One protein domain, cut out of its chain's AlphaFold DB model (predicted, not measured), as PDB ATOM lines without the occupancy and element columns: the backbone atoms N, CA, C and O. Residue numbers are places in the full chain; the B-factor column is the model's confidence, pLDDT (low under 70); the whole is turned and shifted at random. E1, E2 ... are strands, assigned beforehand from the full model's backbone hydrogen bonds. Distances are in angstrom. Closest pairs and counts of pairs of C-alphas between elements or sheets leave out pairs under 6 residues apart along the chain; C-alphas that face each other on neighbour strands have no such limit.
ATOM      1  N   ILE A  41     -30.174  57.443  -8.593       73.06
ATOM      2  CA  ILE A  41     -30.081  57.814  -7.182       73.06
ATOM      3  C   ILE A  41     -29.606  56.577  -6.434       73.06
ATOM      4  O   ILE A  41     -30.258  55.533  -6.505       73.06
ATOM      5  N   ALA A  42     -28.472  56.711  -5.746       76.38
ATOM      6  CA  ALA A  42     -27.955  55.716  -4.821       76.38
ATOM      7  C   ALA A  42     -28.276  56.145  -3.383       76.38
ATOM      8  O   ALA A  42     -27.882  57.231  -2.959       76.38
ATOM      9  N   GLN A  43     -28.982  55.302  -2.635       81.31
ATOM     10  CA  GLN A  43     -29.289  55.517  -1.221       81.31
ATOM     11  C   GLN A  43     -28.908  54.273  -0.420       81.31
ATOM     12  O   GLN A  43     -29.131  53.158  -0.872       81.31
ATOM     13  N   THR A  44     -28.357  54.452   0.780       83.69
ATOM     14  CA  THR A  44     -28.065  53.338   1.689       83.69
ATOM     15  C   THR A  44     -28.939  53.429   2.932       83.69
ATOM     16  O   THR A  44     -29.090  54.501   3.517       83.69
ATOM     17  N   MET A  45     -29.513  52.299   3.340       83.69
ATOM     18  CA  MET A  45     -30.285  52.154   4.574       83.69
ATOM     19  C   MET A  45     -29.722  51.005   5.400       83.69
ATOM     20  O   MET A  45     -29.321  49.990   4.838       83.69
ATOM     21  N   SER A  46     -29.706  51.152   6.727       83.06
ATOM     22  CA  SER A  46     -29.285  50.079   7.627       83.06
ATOM     23  C   SER A  46     -30.333  49.787   8.691       83.06
ATOM     24  O   SER A  46     -30.856  50.711   9.315       83.06
ATOM     25  N   VAL A  47     -30.645  48.500   8.866       80.75
ATOM     26  CA  VAL A  47     -31.677  47.987   9.778       80.75
ATOM     27  C   VAL A  47     -31.243  46.640  10.337       80.75
ATOM     28  O   VAL A  47     -30.841  45.758   9.583       80.75
ATOM     29  N   GLY A  48     -31.297  46.471  11.663       79.94
ATOM     30  CA  GLY A  48     -30.960  45.196  12.308       79.94
ATOM     31  C   GLY A  48     -29.543  44.685  12.003       79.94
ATOM     32  O   GLY A  48     -29.336  43.477  11.951       79.94
ATOM     33  N   GLY A  49     -28.586  45.586  11.748       81.06
ATOM     34  CA  GLY A  49     -27.209  45.240  11.363       81.06
ATOM     35  C   GLY A  49     -27.017  44.895   9.882       81.06
ATOM     36  O   GLY A  49     -25.905  44.566   9.484       81.06
ATOM     37  N   LYS A  50     -28.071  44.987   9.065       82.00
ATOM     38  CA  LYS A  50     -28.021  44.765   7.615       82.00
ATOM     39  C   LYS A  50     -27.934  46.087   6.874       82.00
ATOM     40  O   LYS A  50     -28.473  47.085   7.350       82.00
ATOM     41  N   THR A  51     -27.297  46.085   5.712       85.44
ATOM     42  CA  THR A  51     -27.117  47.253   4.845       85.44
ATOM     43  C   THR A  51     -27.816  47.020   3.510       85.44
ATOM     44  O   THR A  51     -27.696  45.965   2.895       85.44
ATOM     45  N   VAL A  52     -28.570  48.009   3.042       83.50
ATOM     46  CA  VAL A  52     -29.315  47.948   1.784       83.50
ATOM     47  C   VAL A  52     -28.951  49.141   0.919       83.50
ATOM     48  O   VAL A  52     -29.163  50.283   1.314       83.50
ATOM     49  N   HIS A  53     -28.430  48.861  -0.270       85.25
ATOM     50  CA  HIS A  53     -28.075  49.820  -1.306       85.25
ATOM     51  C   HIS A  53     -29.201  49.894  -2.335       85.25
ATOM     52  O   HIS A  53     -29.449  48.944  -3.068       85.25
ATOM     53  N   MET A  54     -29.889  51.022  -2.400       83.06
ATOM     54  CA  MET A  54     -30.978  51.288  -3.331       83.06
ATOM     55  C   MET A  54     -30.428  52.062  -4.513       83.06
ATOM     56  O   MET A  54     -29.853  53.130  -4.330       83.06
ATOM     57  N   ILE A  55     -30.594  51.522  -5.715       84.25
ATOM     58  CA  ILE A  55     -30.157  52.136  -6.964       84.25
ATOM     59  C   ILE A  55     -31.382  52.299  -7.846       84.25
ATOM     60  O   ILE A  55     -31.981  51.323  -8.292       84.25
ATOM     61  N   THR A  56     -31.745  53.542  -8.121       81.38
ATOM     62  CA  THR A  56     -32.837  53.856  -9.049       81.38
ATOM     63  C   THR A  56     -32.278  54.111 -10.430       81.38
ATOM     64  O   THR A  56     -31.290  54.824 -10.550       81.38
ATOM     65  N   LYS A  57     -32.888  53.563 -11.476       77.25
ATOM     66  CA  LYS A  57     -32.538  53.839 -12.869       77.25
ATOM     67  C   LYS A  57     -33.629  54.694 -13.510       77.25
ATOM     68  O   LYS A  57     -34.714  54.203 -13.804       77.25
ATOM     69  N   GLY A  58     -33.324  55.962 -13.780       72.94
ATOM     70  CA  GLY A  58     -34.221  56.877 -14.490       72.94
ATOM     71  C   GLY A  58     -35.263  57.546 -13.593       72.94
ATOM     72  O   GLY A  58     -35.044  57.643 -12.389       72.94
ATOM     73  N   PRO A  59     -36.386  58.046 -14.149       67.69
ATOM     74  CA  PRO A  59     -37.360  58.853 -13.406       67.69
ATOM     75  C   PRO A  59     -38.240  58.028 -12.452       67.69
ATOM     76  O   PRO A  59     -39.271  58.520 -11.996       67.69
ATOM     77  N   ALA A  60     -37.882  56.771 -12.181       69.06
ATOM     78  CA  ALA A  60     -38.650  55.922 -11.290       69.06
ATOM     79  C   ALA A  60     -38.679  56.518  -9.878       69.06
ATOM     80  O   ALA A  60     -37.658  56.903  -9.317       69.06
ATOM     81  N   SER A  61     -39.872  56.597  -9.301       74.06
ATOM     82  CA  SER A  61     -40.066  57.001  -7.914       74.06
ATOM     83  C   SER A  61     -40.210  55.771  -7.033       74.06
ATOM     84  O   SER A  61     -40.924  54.831  -7.387       74.06
ATOM     85  N   TYR A  62     -39.607  55.814  -5.854       80.00
ATOM     86  CA  TYR A  62     -39.810  54.818  -4.814       80.00
ATOM     87  C   TYR A  62     -39.906  55.500  -3.454       80.00
ATOM     88  O   TYR A  62     -39.364  56.586  -3.250       80.00
ATOM     89  N   SER A  63     -40.593  54.854  -2.520       82.88
ATOM     90  CA  SER A  63     -40.564  55.220  -1.109       82.88
ATOM     91  C   SER A  63     -39.894  54.098  -0.336       82.88
ATOM     92  O   SER A  63     -40.395  52.971  -0.336       82.88
ATOM     93  N   ALA A  64     -38.786  54.400   0.328       83.00
ATOM     94  CA  ALA A  64     -38.142  53.471   1.238       83.00
ATOM     95  C   ALA A  64     -38.311  53.949   2.681       83.00
ATOM     96  O   ALA A  64     -37.983  55.094   2.999       83.00
ATOM     97  N   THR A  65     -38.830  53.086   3.550       85.69
ATOM     98  CA  THR A  65     -38.994  53.365   4.981       85.69
ATOM     99  C   THR A  65     -38.372  52.258   5.817       85.69
ATOM    100  O   THR A  65     -38.299  51.099   5.409       85.69
ATOM    101  N   ASN A  66     -37.859  52.639   6.982       87.31
ATOM    102  CA  ASN A  66     -37.412  51.708   8.006       87.31
ATOM    103  C   ASN A  66     -38.497  51.652   9.083       87.31
ATOM    104  O   ASN A  66     -38.779  52.671   9.716       87.31
ATOM    105  N   GLU A  67     -39.092  50.481   9.281       84.25
ATOM    106  CA  GLU A  67     -40.079  50.235  10.327       84.25
ATOM    107  C   GLU A  67     -39.558  49.139  11.259       84.25
ATOM    108  O   GLU A  67     -39.688  47.938  11.019       84.25
ATOM    109  N   GLY A  68     -38.925  49.569  12.352       84.19
ATOM    110  CA  GLY A  68     -38.349  48.671  13.350       84.19
ATOM    111  C   GLY A  68     -37.142  47.901  12.814       84.19
ATOM    112  O   GLY A  68     -36.067  48.474  12.653       84.19
ATOM    113  N   ASN A  69     -37.324  46.596  12.593       82.44
ATOM    114  CA  ASN A  69     -36.301  45.694  12.048       82.44
ATOM    115  C   ASN A  69     -36.528  45.366  10.564       82.44
ATOM    116  O   ASN A  69     -35.816  44.526  10.012       82.44
ATOM    117  N   ASP A  70     -37.488  46.035   9.924       84.19
ATOM    118  CA  ASP A  70     -37.864  45.790   8.541       84.19
ATOM    119  C   ASP A  70     -37.603  47.018   7.662       84.19
ATOM    120  O   ASP A  70     -37.825  48.163   8.056       84.19
ATOM    121  N   ILE A  71     -37.159  46.768   6.428       85.25
ATOM    122  CA  ILE A  71     -37.084  47.781   5.372       85.25
ATOM    123  C   ILE A  71     -38.278  47.571   4.451       85.25
ATOM    124  O   ILE A  71     -38.498  46.462   3.964       85.25
ATOM    125  N   LEU A  72     -39.044  48.630   4.207       85.50
ATOM    126  CA  LEU A  72     -40.179  48.612   3.297       85.50
ATOM    127  C   LEU A  72     -39.839  49.412   2.044       85.50
ATOM    128  O   LEU A  72     -39.403  50.556   2.134       85.50
ATOM    129  N   ILE A  73     -40.089  48.825   0.874       85.75
ATOM    130  CA  ILE A  73     -40.007  49.488  -0.431       85.75
ATOM    131  C   ILE A  73     -41.421  49.575  -0.992       85.75
ATOM    132  O   ILE A  73     -42.089  48.556  -1.171       85.75
ATOM    133  N   ASN A  74     -41.906  50.791  -1.241       86.00
ATOM    134  CA  ASN A  74     -43.283  51.064  -1.671       86.00
ATOM    135  C   ASN A  74     -44.332  50.393  -0.758       86.00
ATOM    136  O   ASN A  74     -45.315  49.822  -1.231       86.00
ATOM    137  N   GLY A  75     -44.082  50.400   0.558       84.06
ATOM    138  CA  GLY A  75     -44.947  49.779   1.569       84.06
ATOM    139  C   GLY A  75     -44.884  48.247   1.634       84.06
ATOM    140  O   GLY A  75     -45.634  47.644   2.398       84.06
ATOM    141  N   LYS A  76     -44.010  47.593   0.856       85.19
ATOM    142  CA  LYS A  76     -43.803  46.138   0.898       85.19
ATOM    143  C   LYS A  76     -42.512  45.799   1.625       85.19
ATOM    144  O   LYS A  76     -41.467  46.367   1.319       85.19
ATOM    145  N   LYS A  77     -42.583  44.836   2.545       85.31
ATOM    146  CA  LYS A  77     -41.416  44.337   3.275       85.31
ATOM    147  C   LYS A  77     -40.397  43.730   2.313       85.31
ATOM    148  O   LYS A  77     -40.734  42.879   1.490       85.31
ATOM    149  N   LEU A  78     -39.155  44.171   2.454       81.94
ATOM    150  CA  LEU A  78     -38.008  43.611   1.773       81.94
ATOM    151  C   LEU A  78     -37.566  42.334   2.494       81.94
ATOM    152  O   LEU A  78     -37.340  42.346   3.705       81.94
ATOM    153  N   ASP A  79     -37.450  41.232   1.757       81.81
ATOM    154  CA  ASP A  79     -36.875  40.004   2.297       81.81
ATOM    155  C   ASP A  79     -35.353  40.157   2.402       81.81
ATOM    156  O   ASP A  79     -34.647  40.225   1.397       81.81
ATOM    157  N   LEU A  80     -34.872  40.256   3.641       76.12
ATOM    158  CA  LEU A  80     -33.455  40.370   3.990       76.12
ATOM    159  C   LEU A  80     -32.870  39.029   4.464       76.12
ATOM    160  O   LEU A  80     -31.819  38.996   5.116       76.12
ATOM    161  N   SER A  81     -33.559  37.913   4.212       75.00
ATOM    162  CA  SER A  81     -33.022  36.588   4.498       75.00
ATOM    163  C   SER A  81     -31.912  36.241   3.493       75.00
ATOM    164  O   SER A  81     -32.042  36.448   2.291       75.00
ATOM    165  N   GLY A  82     -30.769  35.753   3.989       69.31
ATOM    166  CA  GLY A  82     -29.683  35.242   3.136       69.31
ATOM    167  C   GLY A  82     -28.455  36.139   2.923       69.31
ATOM    168  O   GLY A  82     -27.574  35.749   2.161       69.31
ATOM    169  N   GLY A  83     -28.337  37.287   3.598       72.75
ATOM    170  CA  GLY A  83     -27.136  38.132   3.531       72.75
ATOM    171  C   GLY A  83     -27.158  39.310   4.501       72.75
ATOM    172  O   GLY A  83     -28.183  39.579   5.133       72.75
ATOM    173  N   ASP A  84     -26.025  40.000   4.632       78.81
ATOM    174  CA  ASP A  84     -25.899  41.230   5.433       78.81
ATOM    175  C   ASP A  84     -25.906  42.494   4.570       78.81
ATOM    176  O   ASP A  84     -26.194  43.577   5.074       78.81
ATOM    177  N   GLU A  85     -25.681  42.345   3.262       82.94
ATOM    178  CA  GLU A  85     -25.716  43.427   2.286       82.94
ATOM    179  C   GLU A  85     -26.615  43.067   1.097       82.94
ATOM    180  O   GLU A  85     -26.565  41.950   0.574       82.94
ATOM    181  N   PHE A  86     -27.435  44.017   0.649       83.31
ATOM    182  CA  PHE A  86     -28.350  43.839  -0.480       83.31
ATOM    183  C   PHE A  86     -28.302  45.038  -1.416       83.31
ATOM    184  O   PHE A  86     -28.316  46.181  -0.967       83.31
ATOM    185  N   THR A  87     -28.321  44.791  -2.725       84.62
ATOM    186  CA  THR A  87     -28.585  45.826  -3.726       84.62
ATOM    187  C   THR A  87     -30.011  45.680  -4.249       84.62
ATOM    188  O   THR A  87     -30.388  44.641  -4.793       84.62
ATOM    189  N   VAL A  88     -30.794  46.741  -4.090       85.75
ATOM    190  CA  VAL A  88     -32.149  46.893  -4.617       85.75
ATOM    191  C   VAL A  88     -32.055  47.772  -5.854       85.75
ATOM    192  O   VAL A  88     -31.777  48.966  -5.750       85.75
ATOM    193  N   GLU A  89     -32.276  47.193  -7.025       85.62
ATOM    194  CA  GLU A  89     -32.322  47.934  -8.278       85.62
ATOM    195  C   GLU A  89     -33.774  48.233  -8.649       85.62
ATOM    196  O   GLU A  89     -34.601  47.326  -8.735       85.62
ATOM    197  N   ILE A  90     -34.080  49.511  -8.853       84.19
ATOM    198  CA  ILE A  90     -35.410  50.001  -9.211       84.19
ATOM    199  C   ILE A  90     -35.333  50.503 -10.646       84.19
ATOM    200  O   ILE A  90     -34.672  51.501 -10.933       84.19
ATOM    201  N   ASN A  91     -35.977  49.782 -11.554       81.38
ATOM    202  CA  ASN A  91     -35.981  50.101 -12.974       81.38
ATOM    203  C   ASN A  91     -36.892  51.290 -13.284       81.38
ATOM    204  O   ASN A  91     -37.779  51.638 -12.507       81.38
ATOM    205  N   ALA A  92     -36.721  51.860 -14.478       76.81
ATOM    206  CA  ALA A  92     -37.523  52.982 -14.965       76.81
ATOM    207  C   ALA A  92     -39.035  52.679 -15.042       76.81
ATOM    208  O   ALA A  92     -39.843  53.601 -14.972       76.81
ATOM    209  N   ASP A  93     -39.417  51.405 -15.170       80.25
ATOM    210  CA  ASP A  93     -40.807  50.930 -15.184       80.25
ATOM    211  C   ASP A  93     -41.387  50.677 -13.775       80.25
ATOM    212  O   ASP A  93     -42.529  50.237 -13.640       80.25
ATOM    213  N   GLY A  94     -40.612  50.947 -12.720       69.50
ATOM    214  CA  GLY A  94     -41.002  50.729 -11.329       69.50
ATOM    215  C   GLY A  94     -40.846  49.286 -10.844       69.50
ATOM    216  O   GLY A  94     -41.178  48.998  -9.692       69.50
ATOM    217  N   THR A  95     -40.331  48.372 -11.673       79.94
ATOM    218  CA  THR A  95     -39.992  47.017 -11.222       79.94
ATOM    219  C   THR A  95     -38.772  47.040 -10.304       79.94
ATOM    220  O   THR A  95     -37.887  47.888 -10.423       79.94
ATOM    221  N   THR A  96     -38.743  46.122  -9.337       76.12
ATOM    222  CA  THR A  96     -37.674  46.031  -8.338       76.12
ATOM    223  C   THR A  96     -36.978  44.682  -8.444       76.12
ATOM    224  O   THR A  96     -37.635  43.641  -8.408       76.12
ATOM    225  N   HIS A  97     -35.651  44.697  -8.527       81.62
ATOM    226  CA  HIS A  97     -34.817  43.504  -8.487       81.62
ATOM    227  C   HIS A  97     -33.915  43.522  -7.263       81.62
ATOM    228  O   HIS A  97     -33.291  44.530  -6.940       81.62
ATOM    229  N   LEU A  98     -33.833  42.372  -6.602       79.62
ATOM    230  CA  LEU A  98     -32.951  42.163  -5.468       79.62
ATOM    231  C   LEU A  98     -31.749  41.367  -5.927       79.62
ATOM    232  O   LEU A  98     -31.889  40.299  -6.528       79.62
ATOM    233  N   ARG A  99     -30.566  41.881  -5.623       77.88
ATOM    234  CA  ARG A  99     -29.317  41.160  -5.805       77.88
ATOM    235  C   ARG A  99     -28.585  41.116  -4.466       77.88
ATOM    236  O   ARG A  99     -28.532  42.146  -3.792       77.88
ATOM    237  N   PRO A 100     -28.009  39.967  -4.076       68.12
ATOM    238  CA  PRO A 100     -27.099  39.926  -2.941       68.12
ATOM    239  C   PRO A 100     -25.998  40.971  -3.143       68.12
ATOM    240  O   PRO A 100     -25.372  41.000  -4.210       68.12
ATOM    241  N   GLY A 101     -25.804  41.842  -2.153       63.16
ATOM    242  CA  GLY A 101     -24.640  42.716  -2.099       63.16
ATOM    243  C   GLY A 101     -23.412  41.826  -1.976       63.16
ATOM    244  O   GLY A 101     -23.404  40.865  -1.202       63.16
TER     245      GLY A 101
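Overview. This is residues 41 to 101 of the 103 residues of an uncharacterized protein of Hyphomicrobium sp. xq (UniProt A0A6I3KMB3). The domain is a small sandwich, two sheets face to face, in which the short hairpin E3 and E4 covers part of one face of a strongly twisted sheet of four strands, E1, E2, E5 and E6. The larger sheet is made of two hairpins, E1 with E2 and E5 with E6, set side by side through E2 and E5. The printed part has 61 residues, with no named helix and six named strands, E1 to E6 along the chain. The larger sheet runs E1 E2 E5 E6 and is mixed, the smaller one is antiparallel, and the class is all strand. The whole is compact, with a radius of gyration of the C-alphas of 10.7 A and spans of 30 by 21 by 16 A.

Arrangement. E1, residues 41 to 47, and E2, residues 50 to 57, form an antiparallel hairpin at 160 degrees, with N 43 and O 54 at 2.9 A. E3, residues 64 to 67, and E4, residues 70 to 73, form a second hairpin, antiparallel at 156 degrees, with N 72 and O 65 at 2.8 A. Residues 72 to 73 of E4 also pair with residues 76 to 77, antiparallel. The parts of the two sheets of the sandwich that face each other are 10.3 A apart centre to centre, and their best planes are 18 degrees apart. The closest C-alphas of E1 and E4 are those of Val 47 and Asp 70, 6.7 A apart. E2 and E4 are near each other, with 5 pairs of C-alphas within 10 A. E5, residues 85 to 90, is parallel to E2 at 21 degrees, with N 88 and O 53 at 2.8 A. E6, residues 96 to 100, forms a hairpin with E5, antiparallel at 157 degrees, with N 97 and O 89 at 2.8 A. E1 and E6 are the edge strands and are apart.

Along the chain. E1 begins at C-alpha 41, (-30.081, 57.814, -7.182), and is 19.7 A long. E2, the longest strand with 8 residues, measures 22.9 A. E3 measures 9.8 A and E4 9.9 A, with C-alpha 70 at (-37.864, 45.790, 8.541). E5 is 16.4 A long. E6 is 13.4 A long and ends at C-alpha 100, (-27.099, 39.926, -2.941).

Size, cuts and confidence. The C-alphas of Gly 49 and Asp 93 are the two farthest apart, at 30.4 A. The printed part has no cut. The link from E4 to E5, with 11 residues, is long, and the link from E2 to E3, with 6 residues, is short; at these two links the chain changes from one sheet to the other. The mean pLDDT of the printed part is 80.3, and residues 59 to 60, 82, 94 and 100 to 101 are under 70.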